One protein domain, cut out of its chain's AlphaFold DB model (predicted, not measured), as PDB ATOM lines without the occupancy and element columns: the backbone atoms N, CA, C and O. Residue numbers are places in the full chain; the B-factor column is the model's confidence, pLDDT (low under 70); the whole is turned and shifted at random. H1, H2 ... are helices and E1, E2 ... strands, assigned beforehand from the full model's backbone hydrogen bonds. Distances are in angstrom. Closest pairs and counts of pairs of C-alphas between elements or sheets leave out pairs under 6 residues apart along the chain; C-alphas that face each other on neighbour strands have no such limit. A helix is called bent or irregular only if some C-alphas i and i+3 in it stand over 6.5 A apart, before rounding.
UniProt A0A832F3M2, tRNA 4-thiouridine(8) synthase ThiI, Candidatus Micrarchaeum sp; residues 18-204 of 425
ATOM      1  N   GLN A  18     -11.849  63.400 117.243       35.16
ATOM      2  CA  GLN A  18     -12.520  62.274 116.560       35.16
ATOM      3  C   GLN A  18     -12.772  61.070 117.488       35.16
ATOM      4  O   GLN A  18     -13.825  60.442 117.423       35.16
ATOM      5  N   HIS A  19     -11.854  60.780 118.416       36.75
ATOM      6  CA  HIS A  19     -12.030  59.700 119.398       36.75
ATOM      7  C   HIS A  19     -13.172  59.964 120.386       36.75
ATOM      8  O   HIS A  19     -13.824  59.025 120.840       36.75
ATOM      9  N   ARG A  20     -13.442  61.238 120.698       37.19
ATOM     10  CA  ARG A  20     -14.445  61.629 121.694       37.19
ATOM     11  C   ARG A  20     -15.881  61.473 121.216       37.19
ATOM     12  O   ARG A  20     -16.751  61.341 122.066       37.19
ATOM     13  N   LEU A  21     -16.118  61.476 119.906       40.47
ATOM     14  CA  LEU A  21     -17.446  61.310 119.310       40.47
ATOM     15  C   LEU A  21     -17.788  59.835 119.065       40.47
ATOM     16  O   LEU A  21     -18.910  59.426 119.337       40.47
ATOM     17  N   VAL A  22     -16.810  59.023 118.643       43.75
ATOM     18  CA  VAL A  22     -17.020  57.590 118.351       43.75
ATOM     19  C   VAL A  22     -17.158  56.746 119.625       43.75
ATOM     20  O   VAL A  22     -17.986  55.840 119.678       43.75
ATOM     21  N   PHE A  23     -16.380  57.058 120.667       40.31
ATOM     22  CA  PHE A  23     -16.431  56.361 121.966       40.31
ATOM     23  C   PHE A  23     -17.168  57.126 123.047       40.31
ATOM     24  O   PHE A  23     -17.456  56.591 124.113       40.31
ATOM     25  N   GLY A  24     -17.448  58.395 122.785       41.84
ATOM     26  CA  GLY A  24     -18.157  59.207 123.724       41.84
ATOM     27  C   GLY A  24     -17.374  59.555 124.985       41.84
ATOM     28  O   GLY A  24     -17.631  59.019 126.059       41.84
ATOM     29  N   MET A  25     -16.426  60.481 124.897       38.56
ATOM     30  CA  MET A  25     -15.538  60.777 126.022       38.56
ATOM     31  C   MET A  25     -15.375  62.279 126.244       38.56
ATOM     32  O   MET A  25     -14.631  62.950 125.538       38.56
ATOM     33  N   ASN A  26     -16.008  62.829 127.281       30.09
ATOM     34  CA  ASN A  26     -15.652  64.147 127.802       30.09
ATOM     35  C   ASN A  26     -15.566  64.088 129.335       30.09
ATOM     36  O   ASN A  26     -16.583  63.967 130.013       30.09
ATOM     37  N   LYS A  27     -14.354  64.213 129.904       33.97
ATOM     38  CA  LYS A  27     -14.107  64.161 131.367       33.97
ATOM     39  C   LYS A  27     -14.812  65.273 132.169       33.97
ATOM     40  O   LYS A  27     -14.799  65.226 133.391       33.97
ATOM     41  N   LYS A  28     -15.457  66.252 131.517       30.25
ATOM     42  CA  LYS A  28     -16.259  67.302 132.180       30.25
ATOM     43  C   LYS A  28     -17.741  67.354 131.795       30.25
ATOM     44  O   LYS A  28     -18.453  68.218 132.293       30.25
ATOM     45  N   LYS A  29     -18.254  66.426 130.983       29.69
ATOM     46  CA  LYS A  29     -19.699  66.305 130.738       29.69
ATOM     47  C   LYS A  29     -20.053  64.832 130.572       29.69
ATOM     48  O   LYS A  29     -19.622  64.205 129.616       29.69
ATOM     49  N   ARG A  30     -20.869  64.317 131.503       30.11
ATOM     50  CA  ARG A  30     -21.627  63.047 131.451       30.11
ATOM     51  C   ARG A  30     -22.568  63.001 130.231       30.11
ATOM     52  O   ARG A  30     -23.783  62.887 130.373       30.11
ATOM     53  N   VAL A  31     -22.032  63.128 129.032       32.16
ATOM     54  CA  VAL A  31     -22.772  63.077 127.777       32.16
ATOM     55  C   VAL A  31     -22.014  62.077 126.944       32.16
ATOM     56  O   VAL A  31     -21.026  62.481 126.348       32.16
ATOM     57  N   THR A  32     -22.437  60.809 127.053       37.66
ATOM     58  CA  THR A  32     -22.205  59.679 126.116       37.66
ATOM     59  C   THR A  32     -22.621  58.317 126.662       37.66
ATOM     60  O   THR A  32     -23.029  57.467 125.887       37.66
ATOM     61  N   ALA A  33     -22.711  58.146 127.980       34.19
ATOM     62  CA  ALA A  33     -23.500  57.056 128.579       34.19
ATOM     63  C   ALA A  33     -24.947  57.486 128.915       34.19
ATOM     64  O   ALA A  33     -25.816  56.656 129.161       34.19
ATOM     65  N   ARG A  34     -25.223  58.800 128.950       32.16
ATOM     66  CA  ARG A  34     -26.492  59.361 129.451       32.16
ATOM     67  C   ARG A  34     -27.555  59.584 128.363       32.16
ATOM     68  O   ARG A  34     -28.732  59.479 128.678       32.16
ATOM     69  N   ALA A  35     -27.158  59.810 127.105       33.22
ATOM     70  CA  ALA A  35     -28.080  59.939 125.964       33.22
ATOM     71  C   ALA A  35     -28.470  58.570 125.365       33.22
ATOM     72  O   ALA A  35     -29.634  58.347 125.054       33.22
ATOM     73  N   ALA A  36     -27.543  57.603 125.343       36.62
ATOM     74  CA  ALA A  36     -27.836  56.203 125.012       36.62
ATOM     75  C   ALA A  36     -28.779  55.522 126.028       36.62
ATOM     76  O   ALA A  36     -29.372  54.489 125.734       36.62
ATOM     77  N   LYS A  37     -28.963  56.113 127.219       34.38
ATOM     78  CA  LYS A  37     -29.848  55.599 128.272       34.38
ATOM     79  C   LYS A  37     -31.335  55.884 128.022       34.38
ATOM     80  O   LYS A  37     -32.162  55.216 128.629       34.38
ATOM     81  N   ALA A  38     -31.668  56.830 127.138       39.22
ATOM     82  CA  ALA A  38     -33.056  57.156 126.799       39.22
ATOM     83  C   ALA A  38     -33.649  56.233 125.709       39.22
ATOM     84  O   ALA A  38     -34.855  56.030 125.700       39.22
ATOM     85  N   GLU A  39     -32.814  55.614 124.854       44.25
ATOM     86  CA  GLU A  39     -33.250  54.662 123.802       44.25
ATOM     87  C   GLU A  39     -32.478  53.315 123.773       44.25
ATOM     88  O   GLU A  39     -32.655  52.524 122.851       44.25
ATOM     89  N   LYS A  40     -31.646  53.003 124.783       54.72
ATOM     90  CA  LYS A  40     -30.919  51.717 124.948       54.72
ATOM     91  C   LYS A  40     -30.116  51.252 123.710       54.72
ATOM     92  O   LYS A  40     -30.043  50.061 123.414       54.72
ATOM     93  N   LEU A  41     -29.444  52.163 123.004       71.62
ATOM     94  CA  LEU A  41     -28.484  51.771 121.964       71.62
ATOM     95  C   LEU A  41     -27.202  51.248 122.623       71.62
ATOM     96  O   LEU A  41     -26.435  52.018 123.201       71.62
ATOM     97  N   ARG A  42     -26.978  49.934 122.545       82.94
ATOM     98  CA  ARG A  42     -25.768  49.267 123.038       82.94
ATOM     99  C   ARG A  42     -24.973  48.718 121.860       82.94
ATOM    100  O   ARG A  42     -25.517  47.993 121.032       82.94
ATOM    101  N   TYR A  43     -23.681  49.037 121.812       89.62
ATOM    102  CA  TYR A  43     -22.772  48.380 120.879       89.62
ATOM    103  C   TYR A  43     -22.650  46.902 121.251       89.62
ATOM    104  O   TYR A  43     -22.270  46.570 122.372       89.62
ATOM    105  N   ALA A  44     -23.010  46.039 120.309       92.62
ATOM    106  CA  ALA A  44     -23.003  44.588 120.464       92.62
ATOM    107  C   ALA A  44     -21.766  43.952 119.817       92.62
ATOM    108  O   ALA A  44     -21.436  42.814 120.116       92.62
ATOM    109  N   ALA A  45     -21.066  44.677 118.940       93.94
ATOM    110  CA  ALA A  45     -19.874  44.160 118.283       93.94
ATOM    111  C   ALA A  45     -18.858  45.260 117.953       93.94
ATOM    112  O   ALA A  45     -19.160  46.451 117.996       93.94
ATOM    113  N   VAL A  46     -17.654  44.860 117.553       95.00
ATOM    114  CA  VAL A  46     -16.671  45.694 116.862       95.00
ATOM    115  C   VAL A  46     -16.406  45.074 115.496       95.00
ATOM    116  O   VAL A  46     -15.949  43.938 115.383       95.00
ATOM    117  N   VAL A  47     -16.678  45.841 114.442       93.31
ATOM    118  CA  VAL A  47     -16.382  45.453 113.061       93.31
ATOM    119  C   VAL A  47     -14.939  45.829 112.763       93.31
ATOM    120  O   VAL A  47     -14.589  47.006 112.829       93.31
ATOM    121  N   ILE A  48     -14.111  44.851 112.405       94.31
ATOM    122  CA  ILE A  48     -12.688  45.029 112.117       94.31
ATOM    123  C   ILE A  48     -12.440  44.737 110.639       94.31
ATOM    124  O   ILE A  48     -12.687  43.639 110.135       94.31
ATOM    125  N   HIS A  49     -11.918  45.735 109.934       90.50
ATOM    126  CA  HIS A  49     -11.600  45.646 108.518       90.50
ATOM    127  C   HIS A  49     -10.089  45.643 108.300       90.50
ATOM    128  O   HIS A  49      -9.349  46.481 108.825       90.50
ATOM    129  N   TYR A  50      -9.626  44.739 107.447       86.31
ATOM    130  CA  TYR A  50      -8.221  44.589 107.089       86.31
ATOM    131  C   TYR A  50      -7.911  45.191 105.711       86.31
ATOM    132  O   TYR A  50      -8.757  45.211 104.825       86.31
ATOM    133  N   GLY A  51      -6.714  45.767 105.555       72.19
ATOM    134  CA  GLY A  51      -6.330  46.573 104.381       72.19
ATOM    135  C   GLY A  51      -5.738  45.761 103.226       72.19
ATOM    136  O   GLY A  51      -6.401  44.898 102.657       72.19
ATOM    137  N   GLU A  52      -4.457  46.016 102.913       67.62
ATOM    138  CA  GLU A  52      -3.645  45.383 101.842       67.62
ATOM    139  C   GLU A  52      -3.705  43.839 101.809       67.62
ATOM    140  O   GLU A  52      -3.359  43.210 100.811       67.62
ATOM    141  N   ILE A  53      -4.153  43.218 102.901       67.56
ATOM    142  CA  ILE A  53      -4.364  41.776 103.050       67.56
ATOM    143  C   ILE A  53      -5.419  41.247 102.061       67.56
ATOM    144  O   ILE A  53      -5.274  40.135 101.551       67.56
ATOM    145  N   GLY A  54      -6.449  42.044 101.747       55.88
ATOM    146  CA  GLY A  54      -7.563  41.644 100.878       55.88
ATOM    147  C   GLY A  54      -7.211  41.483  99.393       55.88
ATOM    148  O   GLY A  54      -7.978  40.860  98.664       55.88
ATOM    149  N   VAL A  55      -6.056  41.997  98.953       53.56
ATOM    150  CA  VAL A  55      -5.654  42.068  97.531       53.56
ATOM    151  C   VAL A  55      -4.786  40.867  97.104       53.56
ATOM    152  O   VAL A  55      -4.586  40.614  95.920       53.56
ATOM    153  N   LYS A  56      -4.273  40.070  98.054       53.06
ATOM    154  CA  LYS A  56      -3.250  39.036  97.797       53.06
ATOM    155  C   LYS A  56      -3.813  37.625  97.568       53.06
ATOM    156  O   LYS A  56      -3.510  36.719  98.342       53.06
ATOM    157  N   GLY A  57      -4.569  37.429  96.485       61.19
ATOM    158  CA  GLY A  57      -4.831  36.124  95.840       61.19
ATOM    159  C   GLY A  57      -4.874  34.875  96.751       61.19
ATOM    160  O   GLY A  57      -5.538  34.865  97.788       61.19
ATOM    161  N   LYS A  58      -4.147  33.809  96.375       63.38
ATOM    162  CA  LYS A  58      -4.150  32.485  97.050       63.38
ATOM    163  C   LYS A  58      -3.661  32.488  98.515       63.38
ATOM    164  O   LYS A  58      -3.870  31.508  99.217       63.38
ATOM    165  N   ASN A  59      -3.045  33.572  99.001       73.69
ATOM    166  CA  ASN A  59      -2.468  33.646 100.353       73.69
ATOM    167  C   ASN A  59      -3.359  34.362 101.379       73.69
ATOM    168  O   ASN A  59      -3.002  34.408 102.558       73.69
ATOM    169  N   ARG A  60      -4.513  34.906 100.964       82.06
ATOM    170  CA  ARG A  60      -5.431  35.664 101.831       82.06
ATOM    171  C   ARG A  60      -5.740  34.946 103.146       82.06
ATOM    172  O   ARG A  60      -5.600  35.556 104.202       82.06
ATOM    173  N   GLY A  61      -6.093  33.659 103.086       84.62
ATOM    174  CA  GLY A  61      -6.442  32.865 104.270       84.62
ATOM    175  C   GLY A  61      -5.352  32.901 105.342       84.62
ATOM    176  O   GLY A  61      -5.628  33.238 106.487       84.62
ATOM    177  N   ARG A  62      -4.085  32.697 104.954       87.88
ATOM    178  CA  ARG A  62      -2.941  32.734 105.880       87.88
ATOM    179  C   ARG A  62      -2.785  34.091 106.571       87.88
ATOM    180  O   ARG A  62      -2.523  34.133 107.773       87.88
ATOM    181  N   PHE A  63      -2.922  35.194 105.831       90.00
ATOM    182  CA  PHE A  63      -2.820  36.539 106.406       90.00
ATOM    183  C   PHE A  63      -3.981  36.835 107.360       90.00
ATOM    184  O   PHE A  63      -3.743  37.343 108.452       90.00
ATOM    185  N   VAL A  64      -5.212  36.484 106.979       90.56
ATOM    186  CA  VAL A  64      -6.400  36.696 107.818       90.56
ATOM    187  C   VAL A  64      -6.317  35.860 109.096       90.56
ATOM    188  O   VAL A  64      -6.490  36.406 110.180       90.56
ATOM    189  N   SER A  65      -5.933  34.582 109.014       91.19
ATOM    190  CA  SER A  65      -5.725  33.738 110.200       91.19
ATOM    191  C   SER A  65      -4.600  34.245 111.107       91.19
ATOM    192  O   SER A  65      -4.646  34.057 112.322       91.19
ATOM    193  N   ARG A  66      -3.556  34.882 110.555       93.69
ATOM    194  CA  ARG A  66      -2.520  35.529 111.378       93.69
ATOM    195  C   ARG A  66      -3.051  36.793 112.047       93.69
ATOM    196  O   ARG A  66      -2.817  36.965 113.234       93.69
ATOM    197  N   LEU A  67      -3.793  37.634 111.324       94.94
ATOM    198  CA  LEU A  67      -4.419  38.824 111.898       94.94
ATOM    199  C   LEU A  67      -5.398  38.473 113.019       94.94
ATOM    200  O   LEU A  67      -5.349  39.105 114.064       94.94
ATOM    201  N   TYR A  68      -6.231  37.451 112.817       95.06
ATOM    202  CA  TYR A  68      -7.152  36.942 113.831       95.06
ATOM    203  C   TYR A  68      -6.411  36.612 115.133       95.06
ATOM    204  O   TYR A  68      -6.738  37.162 116.178       95.06
ATOM    205  N   ARG A  69      -5.340  35.808 115.054       95.06
ATOM    206  CA  ARG A  69      -4.519  35.456 116.227       95.06
ATOM    207  C   ARG A  69      -3.857  36.672 116.869       95.06
ATOM    208  O   ARG A  69      -3.753  36.744 118.086       95.06
ATOM    209  N   ASN A  70      -3.419  37.635 116.063       96.31
ATOM    210  CA  ASN A  70      -2.809  38.854 116.586       96.31
ATOM    211  C   ASN A  70      -3.828  39.738 117.326       96.31
ATOM    212  O   ASN A  70      -3.485  40.343 118.338       96.31
ATOM    213  N   ILE A  71      -5.069  39.809 116.828       96.38
ATOM    214  CA  ILE A  71      -6.181  40.494 117.499       96.38
ATOM    215  C   ILE A  71      -6.479  39.801 118.823       96.38
ATOM    216  O   ILE A  71      -6.464  40.465 119.852       96.38
ATOM    217  N   GLU A  72      -6.679  38.482 118.794       95.25
ATOM    218  CA  GLU A  72      -6.963  37.652 119.968       95.25
ATOM    219  C   GLU A  72      -5.895  37.815 121.058       95.25
ATOM    220  O   GLU A  72      -6.219  38.087 122.212       95.25
ATOM    221  N   ALA A  73      -4.612  37.763 120.683       94.25
ATOM    222  CA  ALA A  73      -3.508  38.031 121.597       94.25
ATOM    223  C   ALA A  73      -3.569  39.457 122.171       94.25
ATOM    224  O   ALA A  73      -3.468  39.646 123.383       94.25
ATOM    225  N   SER A  74      -3.776  40.470 121.324       94.25
ATOM    226  CA  SER A  74      -3.824  41.876 121.745       94.25
ATOM    227  C   SER A  74      -4.936  42.148 122.764       94.25
ATOM    228  O   SER A  74      -4.701  42.859 123.745       94.25
ATOM    229  N   ILE A  75      -6.114  41.542 122.574       94.12
ATOM    230  CA  ILE A  75      -7.282  41.665 123.463       94.12
ATOM    231  C   ILE A  75      -7.321  40.610 124.577       94.12
ATOM    232  O   ILE A  75      -8.315  40.504 125.291       94.12
ATOM    233  N   SER A  76      -6.248  39.842 124.766       92.31
ATOM    234  CA  SER A  76      -6.168  38.846 125.834       92.31
ATOM    235  C   SER A  76      -6.408  39.479 127.209       92.31
ATOM    236  O   SER A  76      -5.741  40.443 127.599       92.31
ATOM    237  N   GLY A  77      -7.341  38.897 127.966       91.44
ATOM    238  CA  GLY A  77      -7.775  39.386 129.276       91.44
ATOM    239  C   GLY A  77      -8.884  40.442 129.234       91.44
ATOM    240  O   GLY A  77      -9.326  40.865 130.300       91.44
ATOM    241  N   GLU A  78      -9.336  40.860 128.051       93.50
ATOM    242  CA  GLU A  78     -10.579  41.619 127.890       93.50
ATOM    243  C   GLU A  78     -11.784  40.670 127.885       93.50
ATOM    244  O   GLU A  78     -11.686  39.527 127.432       93.50
ATOM    245  N   LYS A  79     -12.937  41.141 128.370       92.94
ATOM    246  CA  LYS A  79     -14.197  40.386 128.314       92.94
ATOM    247  C   LYS A  79     -14.884  40.611 126.973       92.94
ATOM    248  O   LYS A  79     -15.083  41.760 126.581       92.94
ATOM    249  N   TYR A  80     -15.266  39.538 126.291       94.81
ATOM    250  CA  TYR A  80     -16.030  39.546 125.041       94.81
ATOM    251  C   TYR A  80     -16.715  38.182 124.849       94.81
ATOM    252  O   TYR A  80     -16.343  37.218 125.514       94.81
ATOM    253  N   GLU A  81     -17.725  38.100 123.979       94.19
ATOM    254  CA  GLU A  81     -18.490  36.863 123.748       94.19
ATOM    255  C   GLU A  81     -17.774  35.924 122.774       94.19
ATOM    256  O   GLU A  81     -17.557  34.752 123.073       94.19
ATOM    257  N   SER A  82     -17.388  36.436 121.604       94.50
ATOM    258  CA  SER A  82     -16.678  35.657 120.589       94.50
ATOM    259  C   SER A  82     -15.913  36.553 119.612       94.50
ATOM    260  O   SER A  82     -16.193  37.745 119.468       94.50
ATOM    261  N   LEU A  83     -14.929  35.971 118.928       94.88
ATOM    262  CA  LEU A  83     -14.237  36.582 117.799       94.88
ATOM    263  C   LEU A  83     -14.508  35.717 116.564       94.88
ATOM    264  O   LEU A  83     -14.233  34.523 116.551       94.88
ATOM    265  N   GLU A  84     -15.062  36.311 115.517       90.62
ATOM    266  CA  GLU A  84     -15.500  35.606 114.317       90.62
ATOM    267  C   GLU A  84     -14.744  36.100 113.090       90.62
ATOM    268  O   GLU A  84     -14.606  37.299 112.842       90.62
ATOM    269  N   ASN A  85     -14.284  35.156 112.273       86.50
ATOM    270  CA  ASN A  85     -13.715  35.458 110.970       86.50
ATOM    271  C   ASN A  85     -14.799  35.331 109.891       86.50
ATOM    272  O   ASN A  85     -15.078  34.235 109.405       86.50
ATOM    273  N   SER A  86     -15.399  36.454 109.510       76.25
ATOM    274  CA  SER A  86     -16.303  36.535 108.366       76.25
ATOM    275  C   SER A  86     -15.512  36.748 107.071       76.25
ATOM    276  O   SER A  86     -14.403  37.288 107.067       76.25
ATOM    277  N   TYR A  87     -16.077  36.327 105.936       69.31
ATOM    278  CA  TYR A  87     -15.380  36.279 104.644       69.31
ATOM    279  C   TYR A  87     -14.657  37.591 104.287       69.31
ATOM    280  O   TYR A  87     -13.548  37.556 103.752       69.31
ATOM    281  N   ASP A  88     -15.242  38.751 104.609       73.62
ATOM    282  CA  ASP A  88     -14.675  40.076 104.342       73.62
ATOM    283  C   ASP A  88     -14.147  40.823 105.579       73.62
ATOM    284  O   ASP A  88     -13.442  41.821 105.415       73.62
ATOM    285  N   ARG A  89     -14.465  40.377 106.801       85.81
ATOM    286  CA  ARG A  89     -14.255  41.135 108.050       85.81
ATOM    287  C   ARG A  89     -14.024  40.219 109.239       85.81
ATOM    288  O   ARG A  89     -14.539  39.112 109.279       85.81
ATOM    289  N   ILE A  90     -13.326  40.724 110.246       91.88
ATOM    290  CA  ILE A  90     -13.295  40.087 111.564       91.88
ATOM    291  C   ILE A  90     -14.309  40.817 112.445       91.88
ATOM    292  O   ILE A  90     -14.344  42.049 112.448       91.88
ATOM    293  N   ILE A  91     -15.157  40.076 113.150       92.94
ATOM    294  CA  ILE A  91     -16.190  40.620 114.034       92.94
ATOM    295  C   ILE A  91     -15.870  40.184 115.457       92.94
ATOM    296  O   ILE A  91     -15.719  38.999 115.719       92.94
ATOM    297  N   LEU A  92     -15.750  41.142 116.369       95.19
ATOM    298  CA  LEU A  92     -15.616  40.880 117.799       95.19
ATOM    299  C   LEU A  92     -16.968  41.142 118.461       95.19
ATOM    300  O   LEU A  92     -17.386  42.296 118.507       95.19
ATOM    301  N   HIS A  93     -17.643  40.111 118.955       94.12
ATOM    302  CA  HIS A  93     -18.920  40.235 119.663       94.12
ATOM    303  C   HIS A  93     -18.679  40.592 121.131       94.12
ATOM    304  O   HIS A  93     -17.851  39.980 121.805       94.12
ATOM    305  N   LEU A  94     -19.358  41.633 121.610       93.44
ATOM    306  CA  LEU A  94     -19.133  42.243 122.918       93.44
ATOM    307  C   LEU A  94     -20.099  41.678 123.959       93.44
ATOM    308  O   LEU A  94     -21.313  41.706 123.769       93.44
ATOM    309  N   ALA A  95     -19.550  41.292 125.108       92.38
ATOM    310  CA  ALA A  95     -20.324  40.964 126.296       92.38
ATOM    311  C   ALA A  95     -20.954  42.229 126.906       92.38
ATOM    312  O   ALA A  95     -20.666  43.363 126.512       92.38
ATOM    313  N   GLU A  96     -21.843  42.048 127.882       86.31
ATOM    314  CA  GLU A  96     -22.533  43.170 128.537       86.31
ATOM    315  C   GLU A  96     -21.619  44.085 129.331       86.31
ATOM    316  O   GLU A  96     -21.821  45.298 129.347       86.31
ATOM    317  N   ASP A  97     -20.574  43.514 129.907       88.69
ATOM    318  CA  ASP A  97     -19.577  44.198 130.710       88.69
ATOM    319  C   ASP A  97     -18.228  44.348 129.985       88.69
ATOM    320  O   ASP A  97     -17.202  44.576 130.629       88.69
ATOM    321  N   SER A  98     -18.208  44.242 128.649       91.00
ATOM    322  CA  SER A  98     -17.014  44.512 127.841       91.00
ATOM    323  C   SER A  98     -16.537  45.960 127.995       91.00
ATOM    324  O   SER A  98     -17.287  46.908 127.752       91.00
ATOM    325  N   ASP A  99     -15.247  46.143 128.292       93.19
ATOM    326  CA  ASP A  99     -14.604  47.458 128.271       93.19
ATOM    327  C   ASP A  99     -14.220  47.842 126.833       93.19
ATOM    328  O   ASP A  99     -13.133  47.548 126.323       93.19
ATOM    329  N   LEU A 100     -15.153  48.509 126.157       90.00
ATOM    330  CA  LEU A 100     -14.977  48.936 124.774       90.00
ATOM    331  C   LEU A 100     -13.800  49.909 124.590       90.00
ATOM    332  O   LEU A 100     -13.169  49.904 123.530       90.00
ATOM    333  N   GLU A 101     -13.496  50.744 125.586       89.00
ATOM    334  CA  GLU A 101     -12.390  51.699 125.500       89.00
ATOM    335  C   GLU A 101     -11.048  50.963 125.537       89.00
ATOM    336  O   GLU A 101     -10.185  51.200 124.683       89.00
ATOM    337  N   SER A 102     -10.895  50.028 126.479       92.12
ATOM    338  CA  SER A 102      -9.704  49.184 126.583       92.12
ATOM    339  C   SER A 102      -9.489  48.363 125.309       92.12
ATOM    340  O   SER A 102      -8.414  48.426 124.699       92.12
ATOM    341  N   ILE A 103     -10.534  47.677 124.826       94.38
ATOM    342  CA  ILE A 103     -10.503  46.907 123.571       94.38
ATOM    343  C   ILE A 103     -10.072  47.798 122.404       94.38
ATOM    344  O   ILE A 103      -9.156  47.455 121.654       94.38
ATOM    345  N   ALA A 104     -10.690  48.967 122.246       92.69
ATOM    346  CA  ALA A 104     -10.360  49.874 121.157       92.69
ATOM    347  C   ALA A 104      -8.915  50.374 121.217       92.69
ATOM    348  O   ALA A 104      -8.263  50.485 120.178       92.69
ATOM    349  N   ASN A 105      -8.401  50.677 122.409       92.12
ATOM    350  CA  ASN A 105      -7.014  51.095 122.576       92.12
ATOM    351  C   ASN A 105      -6.037  49.968 122.223       92.12
ATOM    352  O   ASN A 105      -5.026  50.238 121.583       92.12
ATOM    353  N   ARG A 106      -6.362  48.708 122.522       93.62
ATOM    354  CA  ARG A 106      -5.561  47.544 122.106       93.62
ATOM    355  C   ARG A 106      -5.568  47.346 120.591       93.62
ATOM    356  O   ARG A 106      -4.508  47.269 119.975       93.62
ATOM    357  N   LEU A 107      -6.746  47.389 119.965       95.50
ATOM    358  CA  LEU A 107      -6.892  47.227 118.512       95.50
ATOM    359  C   LEU A 107      -6.121  48.287 117.702       95.50
ATOM    360  O   LEU A 107      -5.648  47.991 116.605       95.50
ATOM    361  N   LYS A 108      -5.929  49.505 118.235       94.00
ATOM    362  CA  LYS A 108      -5.107  50.551 117.589       94.00
ATOM    363  C   LYS A 108      -3.635  50.178 117.433       94.00
ATOM    364  O   LYS A 108      -2.973  50.800 116.611       94.00
ATOM    365  N   HIS A 109      -3.129  49.202 118.182       94.62
ATOM    366  CA  HIS A 109      -1.730  48.778 118.118       94.62
ATOM    367  C   HIS A 109      -1.517  47.556 117.209       94.62
ATOM    368  O   HIS A 109      -0.385  47.144 116.970       94.62
ATOM    369  N   VAL A 110      -2.585  47.000 116.623       96.50
ATOM    370  CA  VAL A 110      -2.505  45.789 115.798       96.50
ATOM    371  C   VAL A 110      -2.269  46.135 114.324       96.50
ATOM    372  O   VAL A 110      -3.143  46.658 113.625       96.50
ATOM    373  N   PHE A 111      -1.090  45.780 113.808       96.50
ATOM    374  CA  PHE A 111      -0.816  45.843 112.371       96.50
ATOM    375  C   PHE A 111      -1.682  44.857 111.574       96.50
ATOM    376  O   PHE A 111      -1.959  43.739 112.002       96.50
ATOM    377  N   GLY A 112      -2.089  45.273 110.378       94.19
ATOM    378  CA  GLY A 112      -3.023  44.570 109.498       94.19
ATOM    379  C   GLY A 112      -4.451  45.122 109.553       94.19
ATOM    380  O   GLY A 112      -5.178  45.018 108.560       94.19
ATOM    381  N   ILE A 113      -4.838  45.782 110.651       95.25
ATOM    382  CA  ILE A 113      -6.134  46.462 110.762       95.25
ATOM    383  C   ILE A 113      -6.075  47.780 109.990       95.25
ATOM    384  O   ILE A 113      -5.317  48.683 110.339       95.25
ATOM    385  N   ALA A 114      -6.888  47.917 108.942       93.25
ATOM    386  CA  ALA A 114      -7.034  49.187 108.229       93.25
ATOM    387  C   ALA A 114      -7.893  50.163 109.031       93.25
ATOM    388  O   ALA A 114      -7.553  51.337 109.177       93.25
ATOM    389  N   TRP A 115      -9.008  49.664 109.551       93.75
ATOM    390  CA  TRP A 115      -9.899  50.406 110.423       93.75
ATOM    391  C   TRP A 115     -10.793  49.443 111.200       93.75
ATOM    392  O   TRP A 115     -10.966  48.287 110.813       93.75
ATOM    393  N   PHE A 116     -11.381  49.931 112.280       95.31
ATOM    394  CA  PHE A 116     -12.401  49.214 113.033       95.31
ATOM    395  C   PHE A 116     -13.451  50.192 113.567       95.31
ATOM    396  O   PHE A 116     -13.217  51.402 113.584       95.31
ATOM    397  N   ALA A 117     -14.622  49.693 113.955       93.75
ATOM    398  CA  ALA A 117     -15.685  50.524 114.509       93.75
ATOM    399  C   ALA A 117     -16.596  49.719 115.457       93.75
ATOM    400  O   ALA A 117     -16.969  48.595 115.111       93.75
ATOM    401  N   PRO A 118     -16.998  50.276 116.616       93.75
ATOM    402  CA  PRO A 118     -18.073  49.724 117.441       93.75
ATOM    403  C   PRO A 118     -19.407  49.759 116.693       93.75
ATOM    404  O   PRO A 118     -19.715  50.753 116.030       93.75
ATOM    405  N   ALA A 119     -20.161  48.666 116.751       93.50
ATOM    406  CA  ALA A 119     -21.348  48.404 115.948       93.50
ATOM    407  C   ALA A 119     -22.556  48.066 116.813       93.50
ATOM    408  O   ALA A 119     -22.471  47.269 117.749       93.50
ATOM    409  N   LEU A 120     -23.700  48.632 116.448       94.62
ATOM    410  CA  LEU A 120     -24.996  48.069 116.797       94.62
ATOM    411  C   LEU A 120     -25.238  46.854 115.900       94.62
ATOM    412  O   LEU A 120     -24.821  46.864 114.741       94.62
ATOM    413  N   MET A 121     -25.919  45.833 116.412       93.06
ATOM    414  CA  MET A 121     -26.283  44.645 115.642       93.06
ATOM    415  C   MET A 121     -27.802  44.508 115.607       93.06
ATOM    416  O   MET A 121     -28.456  44.574 116.646       93.06
ATOM    417  N   VAL A 122     -28.356  44.333 114.409       94.12
ATOM    418  CA  VAL A 122     -29.790  44.108 114.180       94.12
ATOM    419  C   VAL A 122     -30.000  42.932 113.237       94.12
ATOM    420  O   VAL A 122     -29.081  42.515 112.522       94.12
ATOM    421  N   LYS A 123     -31.220  42.389 113.216       92.31
ATOM    422  CA  LYS A 123     -31.593  41.364 112.237       92.31
ATOM    423  C   LYS A 123     -31.551  41.954 110.826       92.31
ATOM    424  O   LYS A 123     -31.616  43.167 110.637       92.31
ATOM    425  N   ASN A 124     -31.472  41.088 109.817       92.06
ATOM    426  CA  ASN A 124     -31.509  41.486 108.406       92.06
ATOM    427  C   ASN A 124     -32.922  41.877 107.938       92.06
ATOM    428  O   ASN A 124     -33.379  41.445 106.881       92.06
ATOM    429  N   ASP A 125     -33.612  42.693 108.729       93.12
ATOM    430  CA  ASP A 125     -34.872  43.318 108.365       93.12
ATOM    431  C   ASP A 125     -34.623  44.766 107.945       93.12
ATOM    432  O   ASP A 125     -34.018  45.565 108.661       93.12
ATOM    433  N   ARG A 126     -35.113  45.120 106.759       92.31
ATOM    434  CA  ARG A 126     -34.885  46.440 106.166       92.31
ATOM    435  C   ARG A 126     -35.436  47.569 107.040       92.31
ATOM    436  O   ARG A 126     -34.791  48.610 107.139       92.31
ATOM    437  N   LYS A 127     -36.589  47.388 107.693       93.81
ATOM    438  CA  LYS A 127     -37.186  48.431 108.542       93.81
ATOM    439  C   LYS A 127     -36.387  48.608 109.828       93.81
ATOM    440  O   LYS A 127     -36.137  49.750 110.218       93.81
ATOM    441  N   GLU A 128     -35.949  47.517 110.455       94.81
ATOM    442  CA  GLU A 128     -35.088  47.575 111.644       94.81
ATOM    443  C   GLU A 128     -33.760  48.272 111.349       94.81
ATOM    444  O   GLU A 128     -33.371  49.176 112.087       94.81
ATOM    445  N   ILE A 129     -33.113  47.931 110.230       95.69
ATOM    446  CA  ILE A 129     -31.851  48.553 109.811       95.69
ATOM    447  C   ILE A 129     -31.991  50.075 109.720       95.69
ATOM    448  O   ILE A 129     -31.191  50.815 110.298       95.69
ATOM    449  N   ILE A 130     -33.019  50.557 109.015       96.44
ATOM    450  CA  ILE A 130     -33.238  51.994 108.828       96.44
ATOM    451  C   ILE A 130     -33.602  52.672 110.149       96.44
ATOM    452  O   ILE A 130     -33.044  53.724 110.466       96.44
ATOM    453  N   LYS A 131     -34.476  52.059 110.955       95.56
ATOM    454  CA  LYS A 131     -34.842  52.576 112.280       95.56
ATOM    455  C   LYS A 131     -33.598  52.783 113.145       95.56
ATOM    456  O   LYS A 131     -33.387  53.882 113.654       95.56
ATOM    457  N   THR A 132     -32.748  51.767 113.263       94.69
ATOM    458  CA  THR A 132     -31.538  51.832 114.086       94.69
ATOM    459  C   THR A 132     -30.510  52.821 113.534       94.69
ATOM    460  O   THR A 132     -29.894  53.549 114.311       94.69
ATOM    461  N   ALA A 133     -30.358  52.931 112.210       94.62
ATOM    462  CA  ALA A 133     -29.489  53.936 111.591       94.62
ATOM    463  C   ALA A 133     -29.926  55.379 111.919       94.62
ATOM    464  O   ALA A 133     -29.087  56.236 112.212       94.62
ATOM    465  N   ILE A 134     -31.235  55.651 111.921       94.25
ATOM    466  CA  ILE A 134     -31.799  56.950 112.316       94.25
ATOM    467  C   ILE A 134     -31.596  57.218 113.808       94.25
ATOM    468  O   ILE A 134     -31.180  58.318 114.173       94.25
ATOM    469  N   GLN A 135     -31.840  56.225 114.667       91.88
ATOM    470  CA  GLN A 135     -31.603  56.357 116.107       91.88
ATOM    471  C   GLN A 135     -30.134  56.670 116.405       91.88
ATOM    472  O   GLN A 135     -29.841  57.600 117.154       91.88
ATOM    473  N   LEU A 136     -29.204  55.961 115.755       90.31
ATOM    474  CA  LEU A 136     -27.771  56.215 115.893       90.31
ATOM    475  C   LEU A 136     -27.393  57.624 115.417       90.31
ATOM    476  O   LEU A 136     -26.631  58.320 116.088       90.31
ATOM    477  N   SER A 137     -27.974  58.076 114.304       89.31
ATOM    478  CA  SER A 137     -27.755  59.427 113.773       89.31
ATOM    479  C   SER A 137     -28.213  60.500 114.763       89.31
ATOM    480  O   SER A 137     -27.450  61.413 115.073       89.31
ATOM    481  N   LYS A 138     -29.412  60.354 115.341       88.25
ATOM    482  CA  LYS A 138     -29.932  61.266 116.371       88.25
ATOM    483  C   LYS A 138     -29.072  61.270 117.629       88.25
ATOM    484  O   LYS A 138     -28.702  62.336 118.114       88.25
ATOM    485  N   ALA A 139     -28.726  60.088 118.132       84.00
ATOM    486  CA  ALA A 139     -27.929  59.940 119.346       84.00
ATOM    487  C   ALA A 139     -26.519  60.543 119.209       84.00
ATOM    488  O   ALA A 139     -25.955  61.001 120.201       84.00
ATOM    489  N   SER A 140     -25.965  60.568 117.990       79.38
ATOM    490  CA  SER A 140     -24.643  61.138 117.707       79.38
ATOM    491  C   SER A 140     -24.591  62.667 117.804       79.38
ATOM    492  O   SER A 140     -23.548  63.221 118.147       79.38
ATOM    493  N   ASN A 141     -25.709  63.351 117.527       80.38
ATOM    494  CA  ASN A 141     -25.813  64.813 117.472       80.38
ATOM    495  C   ASN A 141     -24.727  65.494 116.601       80.38
ATOM    496  O   ASN A 141     -24.189  66.541 116.962       80.38
ATOM    497  N   LEU A 142     -24.386  64.881 115.461       78.19
ATOM    498  CA  LEU A 142     -23.315  65.321 114.553       78.19
ATOM    499  C   LEU A 142     -23.780  66.229 113.401       78.19
ATOM    500  O   LEU A 142     -22.983  66.591 112.537       78.19
ATOM    501  N   GLY A 143     -25.059  66.608 113.376       85.38
ATOM    502  CA  GLY A 143     -25.649  67.360 112.269       85.38
ATOM    503  C   GLY A 143     -25.884  66.471 111.046       85.38
ATOM    504  O   GLY A 143     -26.627  65.494 111.135       85.38
ATOM    505  N   ALA A 144     -25.286  66.829 109.907       90.88
ATOM    506  CA  ALA A 144     -25.452  66.095 108.655       90.88
ATOM    507  C   ALA A 144     -24.668  64.775 108.636       90.88
ATOM    508  O   ALA A 144     -23.512  64.718 109.059       90.88
ATOM    509  N   VAL A 145     -25.287  63.721 108.102       92.56
ATOM    510  CA  VAL A 145     -24.695  62.382 107.987       92.56
ATOM    511  C   VAL A 145     -24.900  61.796 106.593       92.56
ATOM    512  O   VAL A 145     -25.955  61.970 105.980       92.56
ATOM    513  N   LYS A 146     -23.915  61.028 106.119       94.38
ATOM    514  CA  LYS A 146     -24.053  60.185 104.926       94.38
ATOM    515  C   LYS A 146     -24.269  58.738 105.315       94.38
ATOM    516  O   LYS A 146     -23.662  58.254 106.268       94.38
ATOM    517  N   VAL A 147     -25.078  58.017 104.547       94.62
ATOM    518  CA  VAL A 147     -25.250  56.573 104.726       94.62
ATOM    519  C   VAL A 147     -24.396  55.827 103.705       94.62
ATOM    520  O   VAL A 147     -24.391  56.152 102.519       94.62
ATOM    521  N   VAL A 148     -23.647  54.829 104.169       94.56
ATOM    522  CA  VAL A 148     -22.718  54.051 103.345       94.56
ATOM    523  C   VAL A 148     -23.001  52.563 103.562       94.56
ATOM    524  O   VAL A 148     -22.455  51.955 104.489       94.56
ATOM    525  N   PRO A 149     -23.877  51.961 102.742       92.19
ATOM    526  CA  PRO A 149     -24.183  50.544 102.835       92.19
ATOM    527  C   PRO A 149     -23.105  49.689 102.162       92.19
ATOM    528  O   PRO A 149     -22.649  49.970 101.053       92.19
ATOM    529  N   HIS A 150     -22.755  48.584 102.808       89.19
ATOM    530  CA  HIS A 150     -21.917  47.517 102.276       89.19
ATOM    531  C   HIS A 150     -22.629  46.187 102.497       89.19
ATOM    532  O   HIS A 150     -22.980  45.848 103.623       89.19
ATOM    533  N   ARG A 151     -22.844  45.429 101.424       88.31
ATOM    534  CA  ARG A 151     -23.557  44.149 101.469       88.31
ATOM    535  C   ARG A 151     -22.602  43.031 101.085       88.31
ATOM    536  O   ARG A 151     -22.292  42.880  99.902       88.31
ATOM    537  N   SER A 152     -22.129  42.276 102.075       81.75
ATOM    538  CA  SER A 152     -21.374  41.046 101.812       81.75
ATOM    539  C   SER A 152     -22.311  39.906 101.418       81.75
ATOM    540  O   SER A 152     -21.945  39.092 100.573       81.75
ATOM    541  N   ASP A 153     -23.542  39.909 101.940       79.56
ATOM    542  CA  ASP A 153     -24.609  39.022 101.489       79.56
ATOM    543  C   ASP A 153     -25.563  39.713 100.501       79.56
ATOM    544  O   ASP A 153     -26.259  40.681 100.827       79.56
ATOM    545  N   LYS A 154     -25.588  39.204  99.267       81.62
ATOM    546  CA  LYS A 154     -26.421  39.726  98.179       81.62
ATOM    547  C   LYS A 154     -27.726  38.954  97.989       81.62
ATOM    548  O   LYS A 154     -28.546  39.421  97.204       81.62
ATOM    549  N   SER A 155     -27.945  37.835  98.689       81.06
ATOM    550  CA  SER A 155     -29.194  37.062  98.559       81.06
ATOM    551  C   SER A 155     -30.389  37.712  99.255       81.06
ATOM    552  O   SER A 155     -31.522  37.284  99.065       81.06
ATOM    553  N   LEU A 156     -30.159  38.749 100.061       77.56
ATOM    554  CA  LEU A 156     -31.227  39.504 100.710       77.56
ATOM    555  C   LEU A 156     -31.994  40.340  99.674       77.56
ATOM    556  O   LEU A 156     -31.375  41.045  98.874       77.56
ATOM    557  N   GLY A 157     -33.329  40.277  99.717       83.62
ATOM    558  CA  GLY A 157     -34.271  40.854  98.740       83.62
ATOM    559  C   GLY A 157     -34.380  42.386  98.713       83.62
ATOM    560  O   GLY A 157     -35.443  42.915  98.416       83.62
ATOM    561  N   PHE A 158     -33.312  43.105  99.054       88.56
ATOM    562  CA  PHE A 158     -33.214  44.560  98.931       88.56
ATOM    563  C   PHE A 158     -31.798  44.970  98.528       88.56
ATOM    564  O   PHE A 158     -30.824  44.288  98.831       88.56
ATOM    565  N   THR A 159     -31.659  46.110  97.864       91.50
ATOM    566  CA  THR A 159     -30.400  46.631  97.326       91.50
ATOM    567  C   THR A 159     -29.737  47.668  98.235       91.50
ATOM    568  O   THR A 159     -30.349  48.228  99.143       91.50
ATOM    569  N   SER A 160     -28.458  47.970  97.982       92.25
ATOM    570  CA  SER A 160     -27.777  49.082  98.659       92.25
ATOM    571  C   SER A 160     -28.452  50.425  98.355       92.25
ATOM    572  O   SER A 160     -28.602  51.242  99.254       92.25
ATOM    573  N   HIS A 161     -28.902  50.637  97.112       93.06
ATOM    574  CA  HIS A 161     -29.624  51.852  96.714       93.06
ATOM    575  C   HIS A 161     -30.944  52.010  97.465       93.06
ATOM    576  O   HIS A 161     -31.288  53.105  97.898       93.06
ATOM    577  N   GLU A 162     -31.651  50.906  97.667       94.62
ATOM    578  CA  GLU A 162     -32.875  50.864  98.454       94.62
ATOM    579  C   GLU A 162     -32.660  51.226  99.926       94.62
ATOM    580  O   GLU A 162     -33.445  51.997 100.474       94.62
ATOM    581  N   LEU A 163     -31.571  50.759 100.547       95.19
ATOM    582  CA  LEU A 163     -31.202  51.189 101.901       95.19
ATOM    583  C   LEU A 163     -30.908  52.694 101.967       95.19
ATOM    584  O   LEU A 163     -31.325  53.357 102.913       95.19
ATOM    585  N   VAL A 164     -30.209  53.245 100.967       96.12
ATOM    586  CA  VAL A 164     -29.929  54.690 100.901       96.12
ATOM    587  C   VAL A 164     -31.227  55.487 100.783       96.12
ATOM    588  O   VAL A 164     -31.435  56.427 101.547       96.12
ATOM    589  N   ARG A 165     -32.111  55.101  99.855       95.94
ATOM    590  CA  ARG A 165     -33.396  55.772  99.625       95.94
ATOM    591  C   ARG A 165     -34.244  55.801 100.895       95.94
ATOM    592  O   ARG A 165     -34.708  56.865 101.296       95.94
ATOM    593  N   ASP A 166     -34.411  54.651 101.536       96.12
ATOM    594  CA  ASP A 166     -35.254  54.541 102.724       96.12
ATOM    595  C   ASP A 166     -34.656  55.280 103.924       96.12
ATOM    596  O   ASP A 166     -35.395  55.869 104.712       96.12
ATOM    597  N   PHE A 167     -33.323  55.301 104.048       96.06
ATOM    598  CA  PHE A 167     -32.652  56.117 105.055       96.06
ATOM    599  C   PHE A 167     -32.948  57.602 104.853       96.06
ATOM    600  O   PHE A 167     -33.312  58.271 105.812       96.06
ATOM    601  N   ILE A 168     -32.840  58.116 103.622       95.56
ATOM    602  CA  ILE A 168     -33.117  59.528 103.309       95.56
ATOM    603  C   ILE A 168     -34.574  59.881 103.637       95.56
ATOM    604  O   ILE A 168     -34.844  60.912 104.258       95.56
ATOM    605  N   GLU A 169     -35.521  59.019 103.266       95.69
ATOM    606  CA  GLU A 169     -36.941  59.241 103.536       95.69
ATOM    607  C   GLU A 169     -37.253  59.235 105.042       95.69
ATOM    608  O   GLU A 169     -37.980  60.100 105.546       95.69
ATOM    609  N   ALA A 170     -36.679  58.285 105.784       95.62
ATOM    610  CA  ALA A 170     -36.817  58.216 107.233       95.62
ATOM    611  C   ALA A 170     -36.109  59.391 107.929       95.62
ATOM    612  O   ALA A 170     -36.645  59.939 108.891       95.62
ATOM    613  N   ALA A 171     -34.953  59.824 107.423       93.88
ATOM    614  CA  ALA A 171     -34.196  60.959 107.939       93.88
ATOM    615  C   ALA A 171     -34.999  62.258 107.838       93.88
ATOM    616  O   ALA A 171     -35.123  62.966 108.839       93.88
ATOM    617  N   LYS A 172     -35.649  62.503 106.691       93.56
ATOM    618  CA  LYS A 172     -36.540  63.658 106.489       93.56
ATOM    619  C   LYS A 172     -37.668  63.697 107.522       93.56
ATOM    620  O   LYS A 172     -37.911  64.738 108.124       93.56
ATOM    621  N   ARG A 173     -38.326  62.559 107.765       94.19
ATOM    622  CA  ARG A 173     -39.398  62.439 108.773       94.19
ATOM    623  C   ARG A 173     -38.889  62.616 110.201       94.19
ATOM    624  O   ARG A 173     -39.613  63.090 111.067       94.19
ATOM    625  N   ALA A 174     -37.650  62.211 110.451       91.06
ATOM    626  CA  ALA A 174     -37.061  62.173 111.776       91.06
ATOM    627  C   ALA A 174     -36.274  63.443 112.149       91.06
ATOM    628  O   ALA A 174     -35.774  63.503 113.272       91.06
ATOM    629  N   GLY A 175     -36.152  64.422 111.245       91.25
ATOM    630  CA  GLY A 175     -35.362  65.640 111.453       91.25
ATOM    631  C   GLY A 175     -33.846  65.417 111.399       91.25
ATOM    632  O   GLY A 175     -33.092  66.179 111.996       91.25
ATOM    633  N   VAL A 176     -33.389  64.357 110.727       92.06
ATOM    634  CA  VAL A 176     -31.965  64.077 110.496       92.06
ATOM    635  C   VAL A 176     -31.572  64.633 109.129       92.06
ATOM    636  O   VAL A 176     -32.250  64.380 108.134       92.06
ATOM    637  N   VAL A 177     -30.462  65.369 109.064       92.81
ATOM    638  CA  VAL A 177     -29.943  65.909 107.800       92.81
ATOM    639  C   VAL A 177     -29.133  64.820 107.095       92.81
ATOM    640  O   VAL A 177     -28.057  64.442 107.553       92.81
ATOM    641  N   ALA A 178     -29.660  64.289 105.992       92.94
ATOM    642  CA  ALA A 178     -28.960  63.318 105.155       92.94
ATOM    643  C   ALA A 178     -28.271  64.035 103.986       92.94
ATOM    644  O   ALA A 178     -28.944  64.632 103.149       92.94
ATOM    645  N   ASP A 179     -26.944  63.956 103.921       92.25
ATOM    646  CA  ASP A 179     -26.129  64.589 102.880       92.25
ATOM    647  C   ASP A 179     -25.002  63.637 102.464       92.25
ATOM    648  O   ASP A 179     -24.323  63.071 103.316       92.25
ATOM    649  N   LYS A 180     -24.797  63.444 101.157       91.50
ATOM    650  CA  LYS A 180     -23.744  62.575 100.604       91.50
ATOM    651  C   LYS A 180     -22.332  63.107 100.881       91.50
ATOM    652  O   LYS A 180     -21.400  62.308 101.002       91.50
ATOM    653  N   ASP A 181     -22.195  64.426 101.012       91.81
ATOM    654  CA  ASP A 181     -20.927  65.127 101.224       91.81
ATOM    655  C   ASP A 181     -20.663  65.386 102.716       91.81
ATOM    656  O   ASP A 181     -19.654  65.987 103.092       91.81
ATOM    657  N   ALA A 182     -21.524  64.849 103.591       91.06
ATOM    658  CA  ALA A 182     -21.361  64.944 105.030       91.06
ATOM    659  C   ALA A 182     -19.996  64.395 105.506       91.06
ATOM    660  O   ALA A 182     -19.505  63.363 105.008       91.06
ATOM    661  N   PRO A 183     -19.399  65.034 106.533       87.69
ATOM    662  CA  PRO A 183     -18.124  64.607 107.103       87.69
ATOM    663  C   PRO A 183     -18.240  63.298 107.900       87.69
ATOM    664  O   PRO A 183     -17.246  62.583 108.036       87.69
ATOM    665  N   HIS A 184     -19.442  62.965 108.382       89.81
ATOM    666  CA  HIS A 184     -19.724  61.793 109.211       89.81
ATOM    667  C   HIS A 184     -20.541  60.749 108.458       89.81
ATOM    668  O   HIS A 184     -21.452  61.084 107.701       89.81
ATOM    669  N   SER A 185     -20.218  59.473 108.672       92.69
ATOM    670  CA  SER A 185     -20.825  58.348 107.957       92.69
ATOM    671  C   SER A 185     -21.504  57.362 108.899       92.69
ATOM    672  O   SER A 185     -20.875  56.847 109.822       92.69
ATOM    673  N   ILE A 186     -22.747  57.005 108.587       94.50
ATOM    674  CA  ILE A 186     -23.401  55.807 109.105       94.50
ATOM    675  C   ILE A 186     -23.098  54.655 108.153       94.50
ATOM    676  O   ILE A 186     -23.527  54.636 106.998       94.50
ATOM    677  N   LEU A 187     -22.325  53.690 108.633       93.88
ATOM    678  CA  LEU A 187     -21.935  52.508 107.875       93.88
ATOM    679  C   LEU A 187     -22.925  51.392 108.172       93.88
ATOM    680  O   LEU A 187     -23.101  51.032 109.332       93.88
ATOM    681  N   ILE A 188     -23.531  50.825 107.131       94.56
ATOM    682  CA  ILE A 188     -24.475  49.708 107.255       94.56
ATOM    683  C   ILE A 188     -23.833  48.488 106.604       94.56
ATOM    684  O   ILE A 188     -23.788  48.391 105.381       94.56
ATOM    685  N   ASN A 189     -23.307  47.567 107.406       91.25
ATOM    686  CA  ASN A 189     -22.642  46.358 106.926       91.25
ATOM    687  C   ASN A 189     -23.589  45.166 107.060       91.25
ATOM    688  O   ASN A 189     -23.751  44.608 108.143       91.25
ATOM    689  N   VAL A 190     -24.212  44.787 105.950       89.81
ATOM    690  CA  VAL A 190     -25.165  43.679 105.884       89.81
ATOM    691  C   VAL A 190     -24.412  42.376 105.624       89.81
ATOM    692  O   VAL A 190     -23.708  42.259 104.616       89.81
ATOM    693  N   SER A 191     -24.579  41.405 106.521       86.00
ATOM    694  CA  SER A 191     -23.964  40.076 106.459       86.00
ATOM    695  C   SER A 191     -25.007  38.978 106.685       86.00
ATOM    696  O   SER A 191     -26.125  39.276 107.090       86.00
ATOM    697  N   ARG A 192     -24.652  37.701 106.496       82.38
ATOM    698  CA  ARG A 192     -25.569  36.571 106.756       82.38
ATOM    699  C   ARG A 192     -26.059  36.500 108.206       82.38
ATOM    700  O   ARG A 192     -27.225  36.204 108.433       82.38
ATOM    701  N   ASN A 193     -25.192  36.822 109.166       80.25
ATOM    702  CA  ASN A 193     -25.472  36.662 110.598       80.25
ATOM    703  C   ASN A 193     -26.177  37.884 111.215       80.25
ATOM    704  O   ASN A 193     -26.424  37.913 112.414       80.25
ATOM    705  N   GLY A 194     -26.488  38.899 110.408       89.19
ATOM    706  CA  GLY A 194     -27.097  40.148 110.852       89.19
ATOM    707  C   GLY A 194     -26.462  41.366 110.191       89.19
ATOM    708  O   GLY A 194     -25.494  41.265 109.424       89.19
ATOM    709  N   THR A 195     -27.017  42.533 110.501       92.75
ATOM    710  CA  THR A 195     -26.536  43.818 110.001       92.75
ATOM    711  C   THR A 195     -25.867  44.608 111.116       92.75
ATOM    712  O   THR A 195     -26.449  44.829 112.178       92.75
ATOM    713  N   PHE A 196     -24.645  45.060 110.843       93.44
ATOM    714  CA  PHE A 196     -23.836  45.865 111.750       93.44
ATOM    715  C   PHE A 196     -23.891  47.334 111.340       93.44
ATOM    716  O   PHE A 196     -23.551  47.673 110.202       93.44
ATOM    717  N   ILE A 197     -24.314  48.198 112.259       95.19
ATOM    718  CA  ILE A 197     -24.507  49.629 112.016       95.19
ATOM    719  C   ILE A 197     -23.543  50.415 112.899       95.19
ATOM    720  O   ILE A 197     -23.566  50.297 114.123       95.19
ATOM    721  N   ASN A 198     -22.691  51.222 112.274       93.69
ATOM    722  CA  ASN A 198     -21.594  51.916 112.938       93.69
ATOM    723  C   ASN A 198     -21.576  53.400 112.579       93.69
ATOM    724  O   ASN A 198     -21.905  53.770 111.451       93.69
ATOM    725  N   LEU A 199     -21.093  54.221 113.507       90.38
ATOM    726  CA  LEU A 199     -20.772  55.622 113.262       90.38
ATOM    727  C   LEU A 199     -19.267  55.779 113.040       90.38
ATOM    728  O   LEU A 199     -18.475  55.456 113.925       90.38
ATOM    729  N   ASP A 200     -18.901  56.324 111.881       84.81
ATOM    730  CA  ASP A 200     -17.524  56.576 111.460       84.81
ATOM    731  C   ASP A 200     -16.590  55.354 111.582       84.81
ATOM    732  O   ASP A 200     -16.986  54.219 111.855       84.81
ATOM    733  N   LYS A 201     -15.313  55.563 111.256       90.44
ATOM    734  CA  LYS A 201     -14.272  54.533 111.301       90.44
ATOM    735  C   LYS A 201     -13.147  55.013 112.192       90.44
ATOM    736  O   LYS A 201     -12.687  56.146 112.056       90.44
ATOM    737  N   ILE A 202     -12.628  54.125 113.027       92.38
ATOM    738  CA  ILE A 202     -11.378  54.366 113.739       92.38
ATOM    739  C   ILE A 202     -10.261  53.804 112.883       92.38
ATOM    740  O   ILE A 202     -10.245  52.619 112.554       92.38
ATOM    741  N   LYS A 203      -9.329  54.671 112.503       93.56
ATOM    742  CA  LYS A 203      -8.173  54.283 111.701       93.56
ATOM    743  C   LYS A 203      -7.282  53.322 112.496       93.56
ATOM    744  O   LYS A 203      -6.885  53.634 113.615       93.56
ATOM    745  N   GLY A 204      -6.974  52.171 111.901       94.31
ATOM    746  CA  GLY A 204      -5.958  51.245 112.400       94.31
ATOM    747  C   GLY A 204      -4.573  51.571 111.831       94.31
ATOM    748  O   GLY A 204      -4.404  52.528 111.069       94.31
TER     749      GLY A 204
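AT A GLANCE: This is residues 18 to 204 of the 425 residues of the protein "tRNA 4-thiouridine(8) synthase ThiI" of Candidatus Micrarchaeum sp (UniProt A0A832F3M2). One strongly twisted sheet of seven strands makes a wall with helices over one face, two layers: H4 and H5 cover the part with E2, E3, E1 and E4, while H6 and H7 cover the part with E7, E6 and E5. The bent strand E4 joins these two parts, and residues 26 to 31, between the small helices H1 and H2, stick out. The 187 printed residues run H1 H2 E1 H3 H4 E2 E3 H5 E4 H6 E5 H7 E6 E7; the mixed sheet has the order E2 E3 E1 E4 E7 E6 E5, and the class is mixed, helices and strands. The whole is compact, with a radius of gyration of the C-alphas of 16.5 A and spans of 47 by 44 by 28 A.

IN THESE COORDINATES: Find C-alpha 113 at (-6.134, 46.462, 110.762); from there E4 runs 24.0 A to residue 122, bending by 58 degrees at residue 118. Look for E1 at residues 45 to 50, E2 at 82 to 85, E3 at 90 to 93, E5 at 145 to 151, E6 at 184 to 191, 22.3 A, and E7 at 194 to 199, ending at C-alpha 199 (-20.772, 55.622, 113.262). The helices are H1, 18 to 22; H2, 36 to 39; H3, 52 to 55; H4, 57 to 74, 26.6 A and irregular, with C-alphas 58 and 61 7.6 A apart; H5, 100 to 107; H6, 126 to 140, 21.3 A; and H7, 160 to 174, 20.7 A.

HOW THE PARTS SIT: Start at E4, antiparallel to E1 with N 47 and O 117 at 2.8 A, within hydrogen-bond range, and to E7 with N 120 and O 197 at 2.9 A. E3 is antiparallel to E1, N 46 to O 92 2.7 A, and forms a hairpin with E2, N 84 to O 91 2.8 A. E6 and E7 form a hairpin, N 189 to O 196 2.8 A; E5 is parallel to E6, N 148 to O 186 2.8 A. E5, H7, E6 is a strand-helix-strand unit, parallel neighbours joined through a helix, with a left-handed crossover; the split units, with strands between, are E1, H3 H4, E2; E3, H5, E4; and E4, H6, E5, each right-handed. H6 touches H7 at a steep tilt of 53 degrees, the same way, closest at the C-alphas of Ile 130 and Phe 167, 5.6 A. H4 and H5 only just touch, with 3 pairs of C-alphas within 8 A, closest at Ser 74 and Arg 106, 5.9 A. H3 touches H4, the closest C-alphas being Ile 53 and Arg 60, 6.3 A; H1 only grazes the sheet with residues 21 to 22, and H2 is not on it. In H5, H6 and H7 every O i to N i+4 pair is within hydrogen-bond range, in H4 12 of 14, in H1 0 of 1 with 0 of 2 O i to N i+3 pairs; H2 and H3 are too short for an i+4 pair.

THE WHOLE: The C-alphas farthest apart, Lys 28 and Lys 58, are 50.9 A apart. The printed part has no cut, and the link H1 to H2 is long. Mean pLDDT of the printed part is 83.1; look for values under 70 at residues 18 to 40, 52 to 58 and 87.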